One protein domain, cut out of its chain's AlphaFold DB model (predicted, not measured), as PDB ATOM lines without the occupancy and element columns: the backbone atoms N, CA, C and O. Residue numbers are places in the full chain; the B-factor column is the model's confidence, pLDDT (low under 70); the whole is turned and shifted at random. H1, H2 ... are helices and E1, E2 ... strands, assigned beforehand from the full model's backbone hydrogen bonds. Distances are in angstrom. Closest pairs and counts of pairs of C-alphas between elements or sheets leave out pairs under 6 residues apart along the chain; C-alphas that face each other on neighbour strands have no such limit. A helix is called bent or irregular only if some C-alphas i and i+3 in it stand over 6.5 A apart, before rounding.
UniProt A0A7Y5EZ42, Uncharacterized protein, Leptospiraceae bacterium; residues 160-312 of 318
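What this domain is: This is residues 160 to 312 of the 318 residues of an uncharacterized protein of Leptospiraceae bacterium (UniProt A0A7Y5EZ42). A long, strongly twisted wall of five strands, E1 E3 E8 E5 E6, is partly faced by a small sheet, E7 E4 E10, in a loose, half-open sandwich. H1 sits between E1 and E10, the short pair E2 E9 lies next to it, and residues 244 to 249 stick out at one end. The 153 printed residues include three named helices and ten named strands, in the order E1 H1 E2 H2 E3 E4 E5 H3 E6 E7 E8 E9 E10; the three sheets are antiparallel and the class is mixed. The whole is compact, with a radius of gyration of the C-alphas of 16.6 A, and elongated, spanning 49 by 30 by 28 A.

Where its parts are: E1, residues 161 to 163, begins at C-alpha 161 (95.894, 128.337, 169.200). H1 is residues 166 to 175, 15.1 A, E2 183 to 186, H2 187 to 192, E3 194 to 200, 18.9 A, and E4 215 to 220, 16.6 A. E5 is residues 231 to 240, 29.1 A, starting at C-alpha 231 (95.327, 139.095, 187.291); H3 is 244 to 247, E6 253 to 262, 26.9 A, with a bend of 53 degrees at residue 256, and E7 267 to 272, 16.4 A. E8 is residues 289 to 298, 28.7 A, E9 304 to 307, and E10 309 to 311, ending at C-alpha 311 (85.079, 127.504, 178.222).

How they stand to each other: In the largest sheet, E1 and E6 are edge strands. Between the antiparallel neighbours E1 and E3, N 162 and O 195 are 2.8 A apart, between E3 and E8, N 196 and O 293 are 2.9 A apart, between E8 and E5, N 235 and O 294 are 2.9 A apart, and between E5 and E6, N 234 and O 259 are 2.9 A apart, each pair within hydrogen-bond range. H2 is at the sheet's level and touches E8, the closest C-alphas being those of Glu 191 and Gln 296, 5.1 A apart. H1 touches E2, the closest C-alphas being those of Lys 171 and Gln 183, 5.9 A apart. E2 and E9 have N 185 and O 305 at 2.8 A, and E9 runs on into E10 at 31 degrees. E4 has E7 and E10 as neighbours, with N 217 and O 270 at 2.9 A and N 218 and O 311 at 2.8 A. E6 and E7 are near each other. Every O i to N i+4 pair is within range in H2 and 4 of 6 in H1, which is irregular, but only just, with C-alphas 167 and 170 6.6 A apart; H3 is too short for such a pair.

The domain as a whole: The C-alphas farthest apart, those of Pro 207 and Lys 301, are 50.7 A apart. The printed part has no cut. The links E3 to E4 and E7 to E8 are long. The mean pLDDT of the printed part is 85.1, and 16 residues are under 70, among them 277 to 285.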
ATOM      1  N   LYS A 160      92.008 127.301 166.546       86.06
ATOM      2  CA  LYS A 160      93.440 127.553 166.383       86.06
ATOM      3  C   LYS A 160      93.983 128.229 167.639       86.06
ATOM      4  O   LYS A 160      93.365 129.124 168.210       86.06
ATOM      5  N   ILE A 161      95.158 127.779 168.065       90.81
ATOM      6  CA  ILE A 161      95.894 128.337 169.200       90.81
ATOM      7  C   ILE A 161      97.216 128.844 168.646       90.81
ATOM      8  O   ILE A 161      97.925 128.098 167.970       90.81
ATOM      9  N   LYS A 162      97.543 130.102 168.933       91.75
ATOM     10  CA  LYS A 162      98.836 130.703 168.611       91.75
ATOM     11  C   LYS A 162      99.551 131.020 169.917       91.75
ATOM     12  O   LYS A 162      99.005 131.697 170.781       91.75
ATOM     13  N   SER A 163     100.773 130.530 170.054       92.00
ATOM     14  CA  SER A 163     101.662 130.826 171.175       92.00
ATOM     15  C   SER A 163     103.061 131.054 170.621       92.00
ATOM     16  O   SER A 163     103.418 130.470 169.597       92.00
ATOM     17  N   ILE A 164     103.851 131.886 171.298       91.94
ATOM     18  CA  ILE A 164     105.285 132.037 171.008       91.94
ATOM     19  C   ILE A 164     106.016 130.716 171.297       91.94
ATOM     20  O   ILE A 164     106.970 130.366 170.608       91.94
ATOM     21  N   TYR A 165     105.529 129.961 172.284       91.25
ATOM     22  CA  TYR A 165     106.113 128.706 172.740       91.25
ATOM     23  C   TYR A 165     105.286 127.517 172.251       91.25
ATOM     24  O   TYR A 165     104.139 127.321 172.662       91.25
ATOM     25  N   LEU A 166     105.878 126.716 171.361       88.81
ATOM     26  CA  LEU A 166     105.209 125.570 170.733       88.81
ATOM     27  C   LEU A 166     104.841 124.474 171.742       88.81
ATOM     28  O   LEU A 166     103.788 123.854 171.613       88.81
ATOM     29  N   GLU A 167     105.669 124.268 172.765       90.88
ATOM     30  CA  GLU A 167     105.455 123.249 173.803       90.88
ATOM     31  C   GLU A 167     104.199 123.486 174.656       90.88
ATOM     32  O   GLU A 167     103.629 122.548 175.218       90.88
ATOM     33  N   ASP A 168     103.715 124.728 174.715       90.56
ATOM     34  CA  ASP A 168     102.524 125.070 175.484       90.56
ATOM     35  C   ASP A 168     101.228 124.915 174.695       90.56
ATOM     36  O   ASP A 168     100.155 124.850 175.295       90.56
ATOM     37  N   ILE A 169     101.294 124.801 173.364       90.94
ATOM     38  CA  ILE A 169     100.104 124.669 172.514       90.94
ATOM     39  C   ILE A 169      99.268 123.463 172.947       90.94
ATOM     40  O   ILE A 169      98.044 123.560 173.043       90.94
ATOM     41  N   ASP A 170      99.908 122.337 173.254       90.88
ATOM     42  CA  ASP A 170      99.210 121.130 173.696       90.88
ATOM     43  C   ASP A 170      98.621 121.276 175.103       90.88
ATOM     44  O   ASP A 170      97.539 120.748 175.372       90.88
ATOM     45  N   LYS A 171      99.286 122.026 175.987       92.44
ATOM     46  CA  LYS A 171      98.800 122.320 177.343       92.44
ATOM     47  C   LYS A 171      97.573 123.236 177.294       92.44
ATOM     48  O   LYS A 171      96.552 122.924 177.903       92.44
ATOM     49  N   ILE A 172      97.628 124.304 176.497       92.19
ATOM     50  CA  ILE A 172      96.497 125.215 176.253       92.19
ATOM     51  C   ILE A 172      95.350 124.453 175.581       92.19
ATOM     52  O   ILE A 172      94.189 124.592 175.950       92.19
ATOM     53  N   ARG A 173      95.655 123.578 174.615       90.94
ATOM     54  CA  ARG A 173      94.621 122.774 173.960       90.94
ATOM     55  C   ARG A 173      93.920 121.849 174.945       90.94
ATOM     56  O   ARG A 173      92.702 121.725 174.884       90.94
ATOM     57  N   LYS A 174      94.665 121.210 175.850       91.12
ATOM     58  CA  LYS A 174      94.080 120.411 176.934       91.12
ATOM     59  C   LYS A 174      93.181 121.278 177.813       91.12
ATOM     60  O   LYS A 174      92.068 120.865 178.092       91.12
ATOM     61  N   SER A 175      93.580 122.505 178.149       91.00
ATOM     62  CA  SER A 175      92.777 123.385 179.008       91.00
ATOM     63  C   SER A 175      91.416 123.805 178.420       91.00
ATOM     64  O   SER A 175      90.533 124.212 179.170       91.00
ATOM     65  N   LEU A 176      91.191 123.637 177.110       88.56
ATOM     66  CA  LEU A 176      89.883 123.834 176.467       88.56
ATOM     67  C   LEU A 176      88.908 122.657 176.658       88.56
ATOM     68  O   LEU A 176      87.716 122.790 176.381       88.56
ATOM     69  N   TYR A 177      89.379 121.494 177.117       84.00
ATOM     70  CA  TYR A 177      88.538 120.317 177.327       84.00
ATOM     71  C   TYR A 177      88.153 120.164 178.802       84.00
ATOM     72  O   TYR A 177      88.996 120.012 179.684       84.00
ATOM     73  N   LYS A 178      86.845 120.101 179.086       75.69
ATOM     74  CA  LYS A 178      86.323 119.997 180.465       75.69
ATOM     75  C   LYS A 178      86.848 118.778 181.237       75.69
ATOM     76  O   LYS A 178      87.058 118.865 182.447       75.69
ATOM     77  N   ASN A 179      87.104 117.669 180.541       82.12
ATOM     78  CA  ASN A 179      87.442 116.375 181.148       82.12
ATOM     79  C   ASN A 179      88.948 116.125 181.323       82.12
ATOM     80  O   ASN A 179      89.333 115.042 181.755       82.12
ATOM     81  N   THR A 180      89.814 117.084 180.994       85.94
ATOM     82  CA  THR A 180      91.258 116.929 181.213       85.94
ATOM     83  C   THR A 180      91.690 117.492 182.567       85.94
ATOM     84  O   THR A 180      91.060 118.429 183.074       85.94
ATOM     85  N   PRO A 181      92.774 116.962 183.163       88.44
ATOM     86  CA  PRO A 181      93.362 117.551 184.359       88.44
ATOM     87  C   PRO A 181      93.872 118.968 184.071       88.44
ATOM     88  O   PRO A 181      94.220 119.294 182.930       88.44
ATOM     89  N   PHE A 182      93.934 119.801 185.110       90.00
ATOM     90  CA  PHE A 182      94.544 121.126 185.015       90.00
ATOM     91  C   PHE A 182      95.995 121.015 184.543       90.00
ATOM     92  O   PHE A 182      96.711 120.082 184.906       90.00
ATOM     93  N   GLN A 183      96.404 121.949 183.692       92.00
ATOM     94  CA  GLN A 183      97.749 121.990 183.130       92.00
ATOM     95  C   GLN A 183      98.551 123.089 183.824       92.00
ATOM     96  O   GLN A 183      97.981 124.088 184.256       92.00
ATOM     97  N   LYS A 184      99.868 122.917 183.906       90.50
ATOM     98  CA  LYS A 184     100.786 123.943 184.404       90.50
ATOM     99  C   LYS A 184     101.552 124.557 183.242       90.50
ATOM    100  O   LYS A 184     101.881 123.856 182.288       90.50
ATOM    101  N   MET A 185     101.820 125.848 183.317       90.31
ATOM    102  CA  MET A 185     102.583 126.605 182.332       90.31
ATOM    103  C   MET A 185     103.641 127.424 183.061       90.31
ATOM    104  O   MET A 185     103.390 127.903 184.164       90.31
ATOM    105  N   ASP A 186     104.804 127.596 182.442       91.00
ATOM    106  CA  ASP A 186     105.833 128.488 182.966       91.00
ATOM    107  C   ASP A 186     105.296 129.924 183.095       91.00
ATOM    108  O   ASP A 186     104.536 130.407 182.246       91.00
ATOM    109  N   ARG A 187     105.676 130.622 184.169       89.69
ATOM    110  CA  ARG A 187     105.194 131.980 184.439       89.69
ATOM    111  C   ARG A 187     105.533 132.952 183.310       89.69
ATOM    112  O   ARG A 187     104.668 133.736 182.927       89.69
ATOM    113  N   LEU A 188     106.748 132.912 182.763       89.12
ATOM    114  CA  LEU A 188     107.157 133.830 181.695       89.12
ATOM    115  C   LEU A 188     106.347 133.578 180.422       89.12
ATOM    116  O   LEU A 188     106.016 134.514 179.690       89.12
ATOM    117  N   HIS A 189     105.992 132.319 180.165       92.50
ATOM    118  CA  HIS A 189     105.165 131.945 179.022       92.50
ATOM    119  C   HIS A 189     103.730 132.452 179.198       92.50
ATOM    120  O   HIS A 189     103.157 133.040 178.277       92.50
ATOM    121  N   ALA A 190     103.185 132.307 180.405       89.94
ATOM    122  CA  ALA A 190     101.858 132.789 180.767       89.94
ATOM    123  C   ALA A 190     101.746 134.329 180.741       89.94
ATOM    124  O   ALA A 190     100.710 134.853 180.323       89.94
ATOM    125  N   GLU A 191     102.811 135.047 181.121       91.38
ATOM    126  CA  GLU A 191     102.894 136.515 181.062       91.38
ATOM    127  C   GLU A 191     103.005 137.033 179.616       91.38
ATOM    128  O   GLU A 191     102.345 138.014 179.261       91.38
ATOM    129  N   LYS A 192     103.783 136.367 178.742       92.00
ATOM    130  CA  LYS A 192     103.809 136.699 177.299       92.00
ATOM    131  C   LYS A 192     102.451 136.452 176.641       92.00
ATOM    132  O   LYS A 192     102.003 137.260 175.821       92.00
ATOM    133  N   GLY A 193     101.782 135.385 177.062       92.19
ATOM    134  CA  GLY A 193     100.423 135.055 176.679       92.19
ATOM    135  C   GLY A 193     100.298 134.281 175.375       92.19
ATOM    136  O   GLY A 193     101.258 134.049 174.639       92.19
ATOM    137  N   PHE A 194      99.064 133.881 175.092       95.06
ATOM    138  CA  PHE A 194      98.695 133.095 173.920       95.06
ATOM    139  C   PHE A 194      97.367 133.587 173.349       95.06
ATOM    140  O   PHE A 194      96.527 134.128 174.068       95.06
ATOM    141  N   VAL A 195      97.165 133.389 172.050       94.88
ATOM    142  CA  VAL A 195      95.938 133.756 171.340       94.88
ATOM    143  C   VAL A 195      95.134 132.500 171.058       94.88
ATOM    144  O   VAL A 195      95.648 131.536 170.486       94.88
ATOM    145  N   ILE A 196      93.860 132.527 171.429       92.94
ATOM    146  CA  ILE A 196      92.887 131.520 171.020       92.94
ATOM    147  C   ILE A 196      91.964 132.159 169.993       92.94
ATOM    148  O   ILE A 196      91.421 133.243 170.219       92.94
ATOM    149  N   GLU A 197      91.785 131.467 168.871       88.94
ATOM    150  CA  GLU A 197      90.759 131.806 167.895       88.94
ATOM    151  C   GLU A 197      89.393 131.808 168.574       88.94
ATOM    152  O   GLU A 197      88.959 130.805 169.162       88.94
ATOM    153  N   GLY A 198      88.749 132.968 168.550       84.06
ATOM    154  CA  GLY A 198      87.531 133.181 169.307       84.06
ATOM    155  C   GLY A 198      86.310 132.979 168.430       84.06
ATOM    156  O   GLY A 198      86.131 131.889 167.892       84.06
ATOM    157  N   CYS A 199      85.398 133.941 168.369       87.19
ATOM    158  CA  CYS A 199      84.076 133.695 167.790       87.19
ATOM    159  C   CYS A 199      83.653 134.730 166.775       87.19
ATOM    160  O   CYS A 199      84.155 135.850 166.752       87.19
ATOM    161  N   LEU A 200      82.698 134.339 165.942       86.75
ATOM    162  CA  LEU A 200      82.182 135.200 164.899       86.75
ATOM    163  C   LEU A 200      81.392 136.367 165.494       86.75
ATOM    164  O   LEU A 200      80.786 136.299 166.567       86.75
ATOM    165  N   THR A 201      81.412 137.465 164.757       87.75
ATOM    166  CA  THR A 201      80.577 138.655 164.975       87.75
ATOM    167  C   THR A 201      79.119 138.452 164.606       87.75
ATOM    168  O   THR A 201      78.291 139.285 164.951       87.75
ATOM    169  N   HIS A 202      78.802 137.354 163.929       85.88
ATOM    170  CA  HIS A 202      77.476 137.055 163.414       85.88
ATOM    171  C   HIS A 202      76.986 135.719 163.960       85.88
ATOM    172  O   HIS A 202      77.782 134.822 164.252       85.88
ATOM    173  N   ARG A 203      75.665 135.609 164.091       84.44
ATOM    174  CA  ARG A 203      74.968 134.368 164.394       84.44
ATOM    175  C   ARG A 203      74.433 133.757 163.105       84.44
ATOM    176  O   ARG A 203      73.957 134.475 162.219       84.44
ATOM    177  N   PHE A 204      74.465 132.433 163.015       79.25
ATOM    178  CA  PHE A 204      73.816 131.714 161.927       79.25
ATOM    179  C   PHE A 204      72.310 131.624 162.182       79.25
ATOM    180  O   PHE A 204      71.772 130.614 162.634       79.25
ATOM    181  N   THR A 205      71.617 132.717 161.893       73.00
ATOM    182  CA  THR A 205      70.184 132.704 161.605       73.00
ATOM    183  C   THR A 205      69.988 132.585 160.092       73.00
ATOM    184  O   THR A 205      70.921 132.811 159.326       73.00
ATOM    185  N   ASN A 206      68.796 132.203 159.633       66.75
ATOM    186  CA  ASN A 206      68.438 132.295 158.217       66.75
ATOM    187  C   ASN A 206      67.385 133.406 158.063       66.75
ATOM    188  O   ASN A 206      66.213 133.137 158.345       66.75
ATOM    189  N   PRO A 207      67.773 134.649 157.708       73.06
ATOM    190  CA  PRO A 207      69.097 135.104 157.239       73.06
ATOM    191  C   PRO A 207      70.112 135.363 158.364       73.06
ATOM    192  O   PRO A 207      69.716 135.529 159.517       73.06
ATOM    193  N   ILE A 208      71.411 135.398 158.037       80.06
ATOM    194  CA  ILE A 208      72.515 135.644 158.989       80.06
ATOM    195  C   ILE A 208      72.318 137.012 159.642       80.06
ATOM    196  O   ILE A 208      71.929 137.960 158.961       80.06
ATOM    197  N   THR A 209      72.584 137.122 160.947       83.62
ATOM    198  CA  THR A 209      72.417 138.389 161.674       83.62
ATOM    199  C   THR A 209      73.625 138.739 162.540       83.62
ATOM    200  O   THR A 209      74.294 137.840 163.061       83.62
ATOM    201  N   PRO A 210      73.915 140.038 162.737       84.38
ATOM    202  CA  PRO A 210      74.926 140.479 163.689       84.38
ATOM    203  C   PRO A 210      74.608 140.013 165.113       84.38
ATOM    204  O   PRO A 210      73.460 140.039 165.570       84.38
ATOM    205  N   ARG A 211      75.644 139.616 165.847       84.94
ATOM    206  CA  ARG A 211      75.544 139.232 167.253       84.94
ATOM    207  C   ARG A 211      75.264 140.468 168.114       84.94
ATOM    208  O   ARG A 211      76.049 141.409 168.120       84.94
ATOM    209  N   LYS A 212      74.191 140.410 168.908       84.00
ATOM    210  CA  LYS A 212      73.815 141.451 169.892       84.00
ATOM    211  C   LYS A 212      74.229 141.128 171.330       84.00
ATOM    212  O   LYS A 212      74.192 141.984 172.205       84.00
ATOM    213  N   GLU A 213      74.569 139.871 171.587       84.62
ATOM    214  CA  GLU A 213      74.967 139.387 172.906       84.62
ATOM    215  C   GLU A 213      76.446 139.661 173.173       84.62
ATOM    216  O   GLU A 213      77.289 139.544 172.281       84.62
ATOM    217  N   ASN A 214      76.779 139.911 174.437       87.69
ATOM    218  CA  ASN A 214      78.169 140.022 174.870       87.69
ATOM    219  C   ASN A 214      78.926 138.709 174.641       87.69
ATOM    220  O   ASN A 214      78.342 137.620 174.637       87.69
ATOM    221  N   TYR A 215      80.243 138.813 174.481       89.38
ATOM    222  CA  TYR A 215      81.105 137.638 174.467       89.38
ATOM    223  C   TYR A 215      81.359 137.213 175.907       89.38
ATOM    224  O   TYR A 215      81.795 138.027 176.722       89.38
ATOM    225  N   THR A 216      81.075 135.955 176.226       90.19
ATOM    226  CA  THR A 216      81.273 135.418 177.574       90.19
ATOM    227  C   THR A 216      82.293 134.297 177.568       90.19
ATOM    228  O   THR A 216      82.194 133.371 176.765       90.19
ATOM    229  N   ILE A 217      83.252 134.371 178.485       91.94
ATOM    230  CA  ILE A 217      84.304 133.370 178.661       91.94
ATOM    231  C   ILE A 217      84.264 132.926 180.119       91.94
ATOM    232  O   ILE A 217      84.346 133.757 181.025       91.94
ATOM    233  N   MET A 218      84.132 131.624 180.354       92.50
ATOM    234  CA  MET A 218      84.255 131.045 181.686       92.50
ATOM    235  C   MET A 218      85.668 130.504 181.873       92.50
ATOM    236  O   MET A 218      86.164 129.716 181.067       92.50
ATOM    237  N   LEU A 219      86.292 130.914 182.970       93.12
ATOM    238  CA  LEU A 219      87.568 130.397 183.437       93.12
ATOM    239  C   LEU A 219      87.342 129.684 184.761       93.12
ATOM    240  O   LEU A 219      86.881 130.288 185.729       93.12
ATOM    241  N   GLU A 220      87.667 128.402 184.809       92.44
ATOM    242  CA  GLU A 220      87.582 127.608 186.029       92.44
ATOM    243  C   GLU A 220      88.988 127.262 186.518       92.44
ATOM    244  O   GLU A 220      89.796 126.711 185.770       92.44
ATOM    245  N   PHE A 221      89.267 127.586 187.778       90.25
ATOM    246  CA  PHE A 221      90.484 127.227 188.502       90.25
ATOM    247  C   PHE A 221      90.174 126.191 189.590       90.25
ATOM    248  O   PHE A 221      89.038 126.125 190.068       90.25
ATOM    249  N   PRO A 222      91.161 125.392 190.029       87.31
ATOM    250  CA  PRO A 222      90.992 124.521 191.190       87.31
ATOM    251  C   PRO A 222      90.633 125.327 192.454       87.31
ATOM    252  O   PRO A 222      91.202 126.383 192.715       87.31
ATOM    253  N   ASN A 223      89.703 124.808 193.265       80.25
ATOM    254  CA  ASN A 223      89.208 125.487 194.476       80.25
ATOM    255  C   ASN A 223      90.231 125.551 195.626       80.25
ATOM    256  O   ASN A 223      90.057 126.344 196.544       80.25
ATOM    257  N   ILE A 224      91.253 124.689 195.608       71.00
ATOM    258  CA  ILE A 224      92.134 124.420 196.761       71.00
ATOM    259  C   ILE A 224      93.579 124.893 196.494       71.00
ATOM    260  O   ILE A 224      94.449 124.753 197.345       71.00
ATOM    261  N   ASP A 225      93.859 125.486 195.329       64.38
ATOM    262  CA  ASP A 225      95.236 125.746 194.898       64.38
ATOM    263  C   ASP A 225      95.658 127.219 195.049       64.38
ATOM    264  O   ASP A 225      95.006 128.141 194.542       64.38
ATOM    265  N   PHE A 226      96.787 127.442 195.729       63.88
ATOM    266  CA  PHE A 226      97.352 128.774 195.987       63.88
ATOM    267  C   PHE A 226      98.069 129.377 194.762       63.88
ATOM    268  O   PHE A 226      98.326 130.580 194.755       63.88
ATOM    269  N   ASN A 227      98.326 128.577 193.717       73.50
ATOM    270  CA  ASN A 227      99.110 128.959 192.530       73.50
ATOM    271  C   ASN A 227      98.250 129.306 191.297       73.50
ATOM    272  O   ASN A 227      98.631 129.034 190.152       73.50
ATOM    273  N   HIS A 228      97.066 129.884 191.510       79.88
ATOM    274  CA  HIS A 228      96.264 130.443 190.423       79.88
ATOM    275  C   HIS A 228      96.679 131.902 190.153       79.88
ATOM    276  O   HIS A 228      96.996 132.649 191.085       79.88
ATOM    277  N   PRO A 229      96.669 132.350 188.887       85.31
ATOM    278  CA  PRO A 229      96.993 133.728 188.554       85.31
ATOM    279  C   PRO A 229      95.978 134.684 189.183       85.31
ATOM    280  O   PRO A 229      94.788 134.387 189.239       85.31
ATOM    281  N   LYS A 230      96.453 135.841 189.657       88.00
ATOM    282  CA  LYS A 230      95.606 136.840 190.339       88.00
ATOM    283  C   LYS A 230      95.012 137.849 189.372       88.00
ATOM    284  O   LYS A 230      93.946 138.403 189.634       88.00
ATOM    285  N   LEU A 231      95.722 138.113 188.280       92.69
ATOM    286  CA  LEU A 231      95.327 139.095 187.291       92.69
ATOM    287  C   LEU A 231      95.382 138.465 185.908       92.69
ATOM    288  O   LEU A 231      96.314 137.737 185.566       92.69
ATOM    289  N   LEU A 232      94.354 138.753 185.126       94.50
ATOM    290  CA  LEU A 232      94.243 138.361 183.737       94.50
ATOM    291  C   LEU A 232      94.088 139.612 182.893       94.50
ATOM    292  O   LEU A 232      93.212 140.434 183.159       94.50
ATOM    293  N   LYS A 233      94.895 139.709 181.843       96.69
ATOM    294  CA  LYS A 233      94.670 140.643 180.750       96.69
ATOM    295  C   LYS A 233      94.145 139.869 179.543       96.69
ATOM    296  O   LYS A 233      94.761 138.893 179.117       96.69
ATOM    297  N   ILE A 234      92.998 140.298 179.020       95.19
ATOM    298  CA  ILE A 234      92.444 139.803 177.758       95.19
ATOM    299  C   ILE A 234      92.532 140.919 176.728       95.19
ATOM    300  O   ILE A 234      91.911 141.966 176.906       95.19
ATOM    301  N   THR A 235      93.242 140.681 175.630       95.31
ATOM    302  CA  THR A 235      93.212 141.571 174.466       95.31
ATOM    303  C   THR A 235      92.285 140.971 173.414       95.31
ATOM    304  O   THR A 235      92.522 139.869 172.917       95.31
ATOM    305  N   ALA A 236      91.201 141.682 173.104       93.69
ATOM    306  CA  ALA A 236      90.266 141.315 172.050       93.69
ATOM    307  C   ALA A 236      90.812 141.789 170.699       93.69
ATOM    308  O   ALA A 236      91.094 142.976 170.515       93.69
ATOM    309  N   ILE A 237      90.947 140.858 169.763       93.31
ATOM    310  CA  ILE A 237      91.513 141.084 168.435       93.31
ATOM    311  C   ILE A 237      90.411 140.838 167.409       93.31
ATOM    312  O   ILE A 237      89.760 139.796 167.413       93.31
ATOM    313  N   GLU A 238      90.193 141.800 166.525       91.50
ATOM    314  CA  GLU A 238      89.379 141.600 165.337       91.50
ATOM    315  C   GLU A 238      90.243 141.012 164.234       91.50
ATOM    316  O   GLU A 238      91.324 141.533 163.967       91.50
ATOM    317  N   ARG A 239      89.762 139.945 163.603       89.88
ATOM    318  CA  ARG A 239      90.392 139.341 162.431       89.88
ATOM    319  C   ARG A 239      89.350 139.113 161.351       89.88
ATOM    320  O   ARG A 239      88.240 138.684 161.657       89.88
ATOM    321  N   ASP A 240      89.715 139.357 160.104       85.81
ATOM    322  CA  ASP A 240      88.821 139.131 158.971       85.81
ATOM    323  C   ASP A 240      88.320 137.675 158.899       85.81
ATOM    324  O   ASP A 240      89.084 136.727 159.118       85.81
ATOM    325  N   ALA A 241      87.039 137.490 158.567       82.75
ATOM    326  CA  ALA A 241      86.429 136.179 158.359       82.75
ATOM    327  C   ALA A 241      86.073 135.981 156.877       82.75
ATOM    328  O   ALA A 241      84.917 136.072 156.471       82.75
ATOM    329  N   PHE A 242      87.089 135.687 156.069       79.44
ATOM    330  CA  PHE A 242      86.924 135.305 154.667       79.44
ATOM    331  C   PHE A 242      87.816 134.119 154.292       79.44
ATOM    332  O   PHE A 242      88.801 133.811 154.969       79.44
ATOM    333  N   ASP A 243      87.475 133.478 153.180       74.00
ATOM    334  CA  ASP A 243      88.269 132.414 152.572       74.00
ATOM    335  C   ASP A 243      89.498 133.007 151.858       74.00
ATOM    336  O   ASP A 243      89.363 133.682 150.831       74.00
ATOM    337  N   GLN A 244      90.686 132.798 152.439       69.62
ATOM    338  CA  GLN A 244      91.948 133.343 151.922       69.62
ATOM    339  C   GLN A 244      92.251 132.854 150.509       69.62
ATOM    340  O   GLN A 244      92.731 133.640 149.694       69.62
ATOM    341  N   ASP A 245      91.919 131.597 150.214       64.12
ATOM    342  CA  ASP A 245      92.231 130.967 148.934       64.12
ATOM    343  C   ASP A 245      91.337 131.522 147.819       64.12
ATOM    344  O   ASP A 245      91.761 131.624 146.671       64.12
ATOM    345  N   LYS A 246      90.114 131.955 148.157       70.88
ATOM    346  CA  LYS A 246      89.202 132.593 147.195       70.88
ATOM    347  C   LYS A 246      89.501 134.069 146.954       70.88
ATOM    348  O   LYS A 246      89.299 134.547 145.842       70.88
ATOM    349  N   LEU A 247      89.913 134.806 147.988       73.19
ATOM    350  CA  LEU A 247      90.148 136.252 147.882       73.19
ATOM    351  C   LEU A 247      91.608 136.625 147.604       73.19
ATOM    352  O   LEU A 247      91.882 137.803 147.389       73.19
ATOM    353  N   TYR A 248      92.535 135.658 147.620       72.38
ATOM    354  CA  TYR A 248      93.980 135.878 147.458       72.38
ATOM    355  C   TYR A 248      94.512 137.013 148.352       72.38
ATOM    356  O   TYR A 248      95.367 137.806 147.954       72.38
ATOM    357  N   LYS A 249      93.981 137.106 149.576       78.06
ATOM    358  CA  LYS A 249      94.277 138.167 150.545       78.06
ATOM    359  C   LYS A 249      94.666 137.552 151.890       78.06
ATOM    360  O   LYS A 249      94.072 136.570 152.327       78.06
ATOM    361  N   ALA A 250      95.642 138.148 152.571       76.38
ATOM    362  CA  ALA A 250      95.946 137.801 153.956       76.38
ATOM    363  C   ALA A 250      94.874 138.373 154.897       76.38
ATOM    364  O   ALA A 250      94.382 139.479 154.674       76.38
ATOM    365  N   HIS A 251      94.528 137.639 155.959       80.56
ATOM    366  CA  HIS A 251      93.658 138.195 157.000       80.56
ATOM    367  C   HIS A 251      94.349 139.381 157.663       80.56
ATOM    368  O   HIS A 251      95.455 139.234 158.190       80.56
ATOM    369  N   GLU A 252      93.677 140.525 157.691       83.69
ATOM    370  CA  GLU A 252      94.095 141.621 158.548       83.69
ATOM    371  C   GLU A 252      93.615 141.357 159.976       83.69
ATOM    372  O   GLU A 252      92.602 140.689 160.219       83.69
ATOM    373  N   SER A 253      94.387 141.850 160.944       86.94
ATOM    374  CA  SER A 253      94.018 141.783 162.351       86.94
ATOM    375  C   SER A 253      94.313 143.098 163.049       86.94
ATOM    376  O   SER A 253      95.394 143.659 162.864       86.94
ATOM    377  N   ARG A 254      93.394 143.554 163.898       91.12
ATOM    378  CA  ARG A 254      93.560 144.766 164.707       91.12
ATOM    379  C   ARG A 254      93.123 144.535 166.143       91.12
ATOM    380  O   ARG A 254      92.191 143.782 166.412       91.12
ATOM    381  N   ILE A 255      93.788 145.206 167.075       92.44
ATOM    382  CA  ILE A 255      93.393 145.193 168.483       92.44
ATOM    383  C   ILE A 255      92.154 146.077 168.636       92.44
ATOM    384  O   ILE A 255      92.172 147.238 168.231       92.44
ATOM    385  N   LEU A 256      91.087 145.527 169.211       90.50
ATOM    386  CA  LEU A 256      89.870 146.281 169.513       90.50
ATOM    387  C   LEU A 256      89.953 146.928 170.888       90.50
ATOM    388  O   LEU A 256      89.743 148.127 171.034       90.50
ATOM    389  N   LYS A 257      90.213 146.110 171.911       92.31
ATOM    390  CA  LYS A 257      90.191 146.553 173.302       92.31
ATOM    391  C   LYS A 257      90.977 145.605 174.191       92.31
ATOM    392  O   LYS A 257      91.010 144.396 173.958       92.31
ATOM    393  N   GLU A 258      91.565 146.166 175.235       94.19
ATOM    394  CA  GLU A 258      92.197 145.416 176.309       94.19
ATOM    395  C   GLU A 258      91.327 145.472 177.562       94.19
ATOM    396  O   GLU A 258      90.780 146.515 177.919       94.19
ATOM    397  N   TYR A 259      91.216 144.336 178.234       93.31
ATOM    398  CA  TYR A 259      90.468 144.180 179.468       93.31
ATOM    399  C   TYR A 259      91.384 143.615 180.542       93.31
ATOM    400  O   TYR A 259      92.224 142.762 180.258       93.31
ATOM    401  N   GLN A 260      91.195 144.058 181.781       94.50
ATOM    402  CA  GLN A 260      91.901 143.527 182.940       94.50
ATOM    403  C   GLN A 260      90.898 143.054 183.984       94.50
ATOM    404  O   GLN A 260      89.961 143.771 184.328       94.50
ATOM    405  N   PHE A 261      91.112 141.846 184.493       93.25
ATOM    406  CA  PHE A 261      90.239 141.205 185.467       93.25
ATOM    407  C   PHE A 261      91.048 140.681 186.646       93.25
ATOM    408  O   PHE A 261      92.136 140.125 186.474       93.25
ATOM    409  N   GLN A 262      90.484 140.821 187.844       92.31
ATOM    410  CA  GLN A 262      90.961 140.107 189.021       92.31
ATOM    411  C   GLN A 262      90.329 138.719 189.051       92.31
ATOM    412  O   GLN A 262      89.109 138.583 188.933       92.31
ATOM    413  N   LEU A 263      91.163 137.698 189.201       90.81
ATOM    414  CA  LEU A 263      90.743 136.305 189.214       90.81
ATOM    415  C   LEU A 263      90.593 135.797 190.647       90.81
ATOM    416  O   LEU A 263      91.371 136.149 191.535       90.81
ATOM    417  N   LYS A 264      89.589 134.945 190.854       88.81
ATOM    418  CA  LYS A 264      89.339 134.227 192.109       88.81
ATOM    419  C   LYS A 264      89.510 132.715 191.897       88.81
ATOM    420  O   LYS A 264      89.348 132.247 190.768       88.81
ATOM    421  N   PRO A 265      89.780 131.932 192.957       87.50
ATOM    422  CA  PRO A 265      89.652 130.478 192.899       87.50
ATOM    423  C   PRO A 265      88.258 130.053 192.419       87.50
ATOM    424  O   PRO A 265      87.266 130.738 192.680       87.50
ATOM    425  N   GLY A 266      88.174 128.906 191.745       88.88
ATOM    426  CA  GLY A 266      86.916 128.399 191.202       88.88
ATOM    427  C   GLY A 266      86.505 129.084 189.897       88.88
ATOM    428  O   GLY A 266      87.332 129.335 189.018       88.88
ATOM    429  N   LYS A 267      85.202 129.332 189.731       91.19
ATOM    430  CA  LYS A 267      84.614 129.807 188.470       91.19
ATOM    431  C   LYS A 267      84.622 131.331 188.374       91.19
ATOM    432  O   LYS A 267      84.079 132.018 189.233       91.19
ATOM    433  N   ASN A 268      85.156 131.840 187.268       92.31
ATOM    434  CA  ASN A 268      85.160 133.250 186.898       92.31
ATOM    435  C   ASN A 268      84.439 133.392 185.555       92.31
ATOM    436  O   ASN A 268      84.857 132.790 184.567       92.31
ATOM    437  N   ILE A 269      83.362 134.175 185.513       91.62
ATOM    438  CA  ILE A 269      82.623 134.468 184.282       91.62
ATOM    439  C   ILE A 269      82.993 135.880 183.844       91.62
ATOM    440  O   ILE A 269      82.767 136.842 184.575       91.62
ATOM    441  N   ILE A 270      83.568 135.993 182.651       91.25
ATOM    442  CA  ILE A 270      84.015 137.254 182.067       91.25
ATOM    443  C   ILE A 270      83.055 137.627 180.945       91.25
ATOM    444  O   ILE A 270      82.865 136.837 180.024       91.25
ATOM    445  N   SER A 271      82.466 138.823 181.014       89.56
ATOM    446  CA  SER A 271      81.605 139.377 179.963       89.56
ATOM    447  C   SER A 271      82.305 140.545 179.271       89.56
ATOM    448  O   SER A 271      82.783 141.463 179.932       89.56
ATOM    449  N   LEU A 272      82.368 140.501 177.940       88.31
ATOM    450  CA  LEU A 272      83.009 141.503 177.089       88.31
ATOM    451  C   LEU A 272      81.926 142.182 176.233       88.31
ATOM    452  O   LEU A 272      81.475 141.625 175.227       88.31
ATOM    453  N   SER A 273      81.472 143.361 176.666       76.75
ATOM    454  CA  SER A 273      80.303 144.068 176.116       76.75
ATOM    455  C   SER A 273      80.612 145.102 175.032       76.75
ATOM    456  O   SER A 273      79.738 145.439 174.247       76.75
ATOM    457  N   GLU A 274      81.852 145.584 174.934       72.69
ATOM    458  CA  GLU A 274      82.213 146.738 174.086       72.69
ATOM    459  C   GLU A 274      82.967 146.366 172.799       72.69
ATOM    460  O   GLU A 274      83.621 147.196 172.178       72.69
ATOM    461  N   ILE A 275      82.914 145.098 172.397       78.06
ATOM    462  CA  ILE A 275      83.574 144.594 171.177       78.06
ATOM    463  C   ILE A 275      82.567 144.137 170.113       78.06
ATOM    464  O   ILE A 275      82.927 143.421 169.174       78.06
ATOM    465  N   GLN A 276      81.297 144.514 170.268       72.31
ATOM    466  CA  GLN A 276      80.241 144.195 169.310       72.31
ATOM    467  C   GLN A 276      80.486 144.934 167.988       72.31
ATOM    468  O   GLN A 276      80.980 146.061 167.976       72.31
ATOM    469  N   SER A 277      80.198 144.278 166.861       66.50
ATOM    470  CA  SER A 277      80.298 144.938 165.559       66.50
ATOM    471  C   SER A 277      79.074 145.827 165.345       66.50
ATOM    472  O   SER A 277      77.948 145.349 165.441       66.50
ATOM    473  N   ASN A 278      79.293 147.099 165.005       61.09
ATOM    474  CA  ASN A 278      78.232 148.025 164.584       61.09
ATOM    475  C   ASN A 278      77.773 147.784 163.131       61.09
ATOM    476  O   ASN A 278      77.054 148.603 162.561       61.09
ATOM    477  N   GLN A 279      78.239 146.713 162.487       64.69
ATOM    478  CA  GLN A 279      77.964 146.451 161.079       64.69
ATOM    479  C   GLN A 279      76.663 145.666 160.905       64.69
ATOM    480  O   GLN A 279      76.434 144.660 161.568       64.69
ATOM    481  N   ASN A 280      75.843 146.116 159.955       62.50
ATOM    482  CA  ASN A 280      74.544 145.532 159.609       62.50
ATOM    483  C   ASN A 280      74.621 144.642 158.357       62.50
ATOM    484  O   ASN A 280      73.691 144.631 157.549       62.50
ATOM    485  N   SER A 281      75.743 143.952 158.138       63.81
ATOM    486  CA  SER A 281      75.836 143.062 156.984       63.81
ATOM    487  C   SER A 281      75.039 141.790 157.233       63.81
ATOM    488  O   SER A 281      75.217 141.109 158.239       63.81
ATOM    489  N   ASN A 282      74.177 141.460 156.278       62.12
ATOM    490  CA  ASN A 282      73.464 140.185 156.243       62.12
ATOM    491  C   ASN A 282      74.049 139.248 155.167       62.12
ATOM    492  O   ASN A 282      73.469 138.200 154.881       62.12
ATOM    493  N   LEU A 283      75.175 139.628 154.547       64.00
ATOM    494  CA  LEU A 283      75.820 138.906 153.451       64.00
ATOM    495  C   LEU A 283      77.224 138.456 153.869       64.00
ATOM    496  O   LEU A 283      78.040 139.256 154.313       64.00
ATOM    497  N   PHE A 284      77.523 137.167 153.696       66.81
ATOM    498  CA  PHE A 284      78.878 136.632 153.859       66.81
ATOM    499  C   PHE A 284      79.650 136.733 152.532       66.81
ATOM    500  O   PHE A 284      79.066 136.401 151.498       66.81
ATOM    501  N   PRO A 285      80.951 137.100 152.523       67.00
ATOM    502  CA  PRO A 285      81.839 137.402 153.662       67.00
ATOM    503  C   PRO A 285      81.869 138.886 154.067       67.00
ATOM    504  O   PRO A 285      82.729 139.298 154.844       67.00
ATOM    505  N   GLU A 286      80.988 139.718 153.512       72.75
ATOM    506  CA  GLU A 286      81.075 141.167 153.676       72.75
ATOM    507  C   GLU A 286      80.898 141.578 155.137       72.75
ATOM    508  O   GLU A 286      79.853 141.349 155.741       72.75
ATOM    509  N   ASN A 287      81.912 142.242 155.695       77.06
ATOM    510  CA  ASN A 287      81.900 142.766 157.060       77.06
ATOM    511  C   ASN A 287      81.679 141.702 158.151       77.06
ATOM    512  O   ASN A 287      81.081 141.977 159.192       77.06
ATOM    513  N   ILE A 288      82.179 140.483 157.934       83.69
ATOM    514  CA  ILE A 288      82.169 139.424 158.942       83.69
ATOM    515  C   ILE A 288      83.584 139.247 159.477       83.69
ATOM    516  O   ILE A 288      84.558 139.133 158.734       83.69
ATOM    517  N   PHE A 289      83.679 139.220 160.800       87.00
ATOM    518  CA  PHE A 289      84.944 139.155 161.516       87.00
ATOM    519  C   PHE A 289      84.905 138.117 162.631       87.00
ATOM    520  O   PHE A 289      83.852 137.861 163.229       87.00
ATOM    521  N   PHE A 290      86.076 137.586 162.956       88.88
ATOM    522  CA  PHE A 290      86.364 136.892 164.198       88.88
ATOM    523  C   PHE A 290      86.712 137.881 165.309       88.88
ATOM    524  O   PHE A 290      87.295 138.945 165.086       88.88
ATOM    525  N   ARG A 291      86.356 137.502 166.532       91.44
ATOM    526  CA  ARG A 291      86.841 138.075 167.782       91.44
ATOM    527  C   ARG A 291      87.768 137.061 168.407       91.44
ATOM    528  O   ARG A 291      87.280 136.163 169.076       91.44
ATOM    529  N   ASP A 292      89.061 137.180 168.149       93.06
ATOM    530  CA  ASP A 292      90.093 136.361 168.774       93.06
ATOM    531  C   ASP A 292      90.469 136.945 170.142       93.06
ATOM    532  O   ASP A 292      90.323 138.147 170.386       93.06
ATOM    533  N   PHE A 293      90.953 136.096 171.048       94.38
ATOM    534  CA  PHE A 293      91.255 136.498 172.420       94.38
ATOM    535  C   PHE A 293      92.685 136.120 172.784       94.38
ATOM    536  O   PHE A 293      93.043 134.941 172.815       94.38
ATOM    537  N   GLN A 294      93.498 137.132 173.076       95.88
ATOM    538  CA  GLN A 294      94.814 136.948 173.666       95.88
ATOM    539  C   GLN A 294      94.697 136.950 175.185       95.88
ATOM    540  O   GLN A 294      94.184 137.908 175.756       95.88
ATOM    541  N   PHE A 295      95.199 135.903 175.831       95.62
ATOM    542  CA  PHE A 295      95.218 135.755 177.281       95.62
ATOM    543  C   PHE A 295      96.633 135.962 177.799       95.62
ATOM    544  O   PHE A 295      97.562 135.315 177.319       95.62
ATOM    545  N   GLN A 296      96.778 136.823 178.801       95.25
ATOM    546  CA  GLN A 296      98.012 137.015 179.560       95.25
ATOM    547  C   GLN A 296      97.701 136.887 181.046       95.25
ATOM    548  O   GLN A 296      96.871 137.627 181.584       95.25
ATOM    549  N   PHE A 297      98.354 135.941 181.707       92.75
ATOM    550  CA  PHE A 297      98.145 135.669 183.122       92.75
ATOM    551  C   PHE A 297      99.316 136.208 183.930       92.75
ATOM    552  O   PHE A 297     100.470 135.901 183.650       92.75
ATOM    553  N   PHE A 298      99.000 136.974 184.969       89.75
ATOM    554  CA  PHE A 298      99.985 137.575 185.854       89.75
ATOM    555  C   PHE A 298      99.821 137.019 187.263       89.75
ATOM    556  O   PHE A 298      98.720 136.969 187.836       89.75
ATOM    557  N   HIS A 299     100.942 136.609 187.846       82.94
ATOM    558  CA  HIS A 299     100.977 136.090 189.200       82.94
ATOM    559  C   HIS A 299     102.267 136.504 189.906       82.94
ATOM    560  O   HIS A 299     103.332 136.555 189.302       82.94
ATOM    561  N   SER A 300     102.164 136.831 191.194       65.75
ATOM    562  CA  SER A 300     103.266 137.458 191.928       65.75
ATOM    563  C   SER A 300     104.333 136.468 192.414       65.75
ATOM    564  O   SER A 300     105.458 136.899 192.641       65.75
ATOM    565  N   LYS A 301     103.998 135.182 192.622       71.69
ATOM    566  CA  LYS A 301     104.905 134.123 193.125       71.69
ATOM    567  C   LYS A 301     104.354 132.732 192.782       71.69
ATOM    568  O   LYS A 301     103.465 132.284 193.502       71.69
ATOM    569  N   PRO A 302     104.714 132.157 191.620       67.19
ATOM    570  CA  PRO A 302     105.464 130.894 191.499       67.19
ATOM    571  C   PRO A 302     106.278 130.841 190.176       67.19
ATOM    572  O   PRO A 302     106.141 131.711 189.319       67.19
ATOM    573  N   GLU A 303     107.121 129.826 189.981       79.12
ATOM    574  CA  GLU A 303     107.769 129.578 188.672       79.12
ATOM    575  C   GLU A 303     106.775 129.013 187.640       79.12
ATOM    576  O   GLU A 303     106.858 129.330 186.458       79.12
ATOM    577  N   GLU A 304     105.756 128.276 188.098       85.50
ATOM    578  CA  GLU A 304     104.701 127.700 187.258       85.50
ATOM    579  C   GLU A 304     103.305 128.173 187.678       85.50
ATOM    580  O   GLU A 304     102.948 128.143 188.856       85.50
ATOM    581  N   ILE A 305     102.480 128.536 186.699       88.25
ATOM    582  CA  ILE A 305     101.084 128.942 186.863       88.25
ATOM    583  C   ILE A 305     100.161 127.816 186.397       88.25
ATOM    584  O   ILE A 305     100.387 127.178 185.367       88.25
ATOM    585  N   ILE A 306      99.074 127.591 187.131       89.56
ATOM    586  CA  ILE A 306      98.021 126.668 186.704       89.56
ATOM    587  C   ILE A 306      97.141 127.350 185.657       89.56
ATOM    588  O   ILE A 306      96.539 128.394 185.915       89.56
ATOM    589  N   LEU A 307      97.037 126.738 184.477       90.81
ATOM    590  CA  LEU A 307      96.129 127.185 183.430       90.81
ATOM    591  C   LEU A 307      94.676 126.892 183.824       90.81
ATOM    592  O   LEU A 307      94.373 125.762 184.227       90.81
ATOM    593  N   PRO A 308      93.758 127.863 183.661       92.19
ATOM    594  CA  PRO A 308      92.342 127.607 183.873       92.19
ATOM    595  C   PRO A 308      91.810 126.640 182.826       92.19
ATOM    596  O   PRO A 308      92.286 126.610 181.688       92.19
ATOM    597  N   LYS A 309      90.737 125.932 183.175       92.94
ATOM    598  CA  LYS A 309      89.853 125.381 182.150       92.94
ATOM    599  C   LYS A 309      89.115 126.539 181.493       92.94
ATOM    600  O   LYS A 309      88.466 127.321 182.187       92.94
ATOM    601  N   ILE A 310      89.254 126.658 180.177       92.00
ATOM    602  CA  ILE A 310      88.692 127.761 179.398       92.00
ATOM    603  C   ILE A 310      87.479 127.234 178.646       92.00
ATOM    604  O   ILE A 310      87.597 126.330 177.822       92.00
ATOM    605  N   ASP A 311      86.318 127.815 178.919       89.88
ATOM    606  CA  ASP A 311      85.079 127.504 178.222       89.88
ATOM    607  C   ASP A 311      84.536 128.768 177.556       89.88
ATOM    608  O   ASP A 311      84.188 129.751 178.212       89.88
ATOM    609  N   PHE A 312      84.478 128.734 176.227       85.44
ATOM    610  CA  PHE A 312      83.888 129.797 175.418       85.44
ATOM    611  C   PHE A 312      82.367 129.635 175.276       85.44
ATOM    612  O   PHE A 312      81.736 130.435 174.601       85.44
TER     613      PHE A 312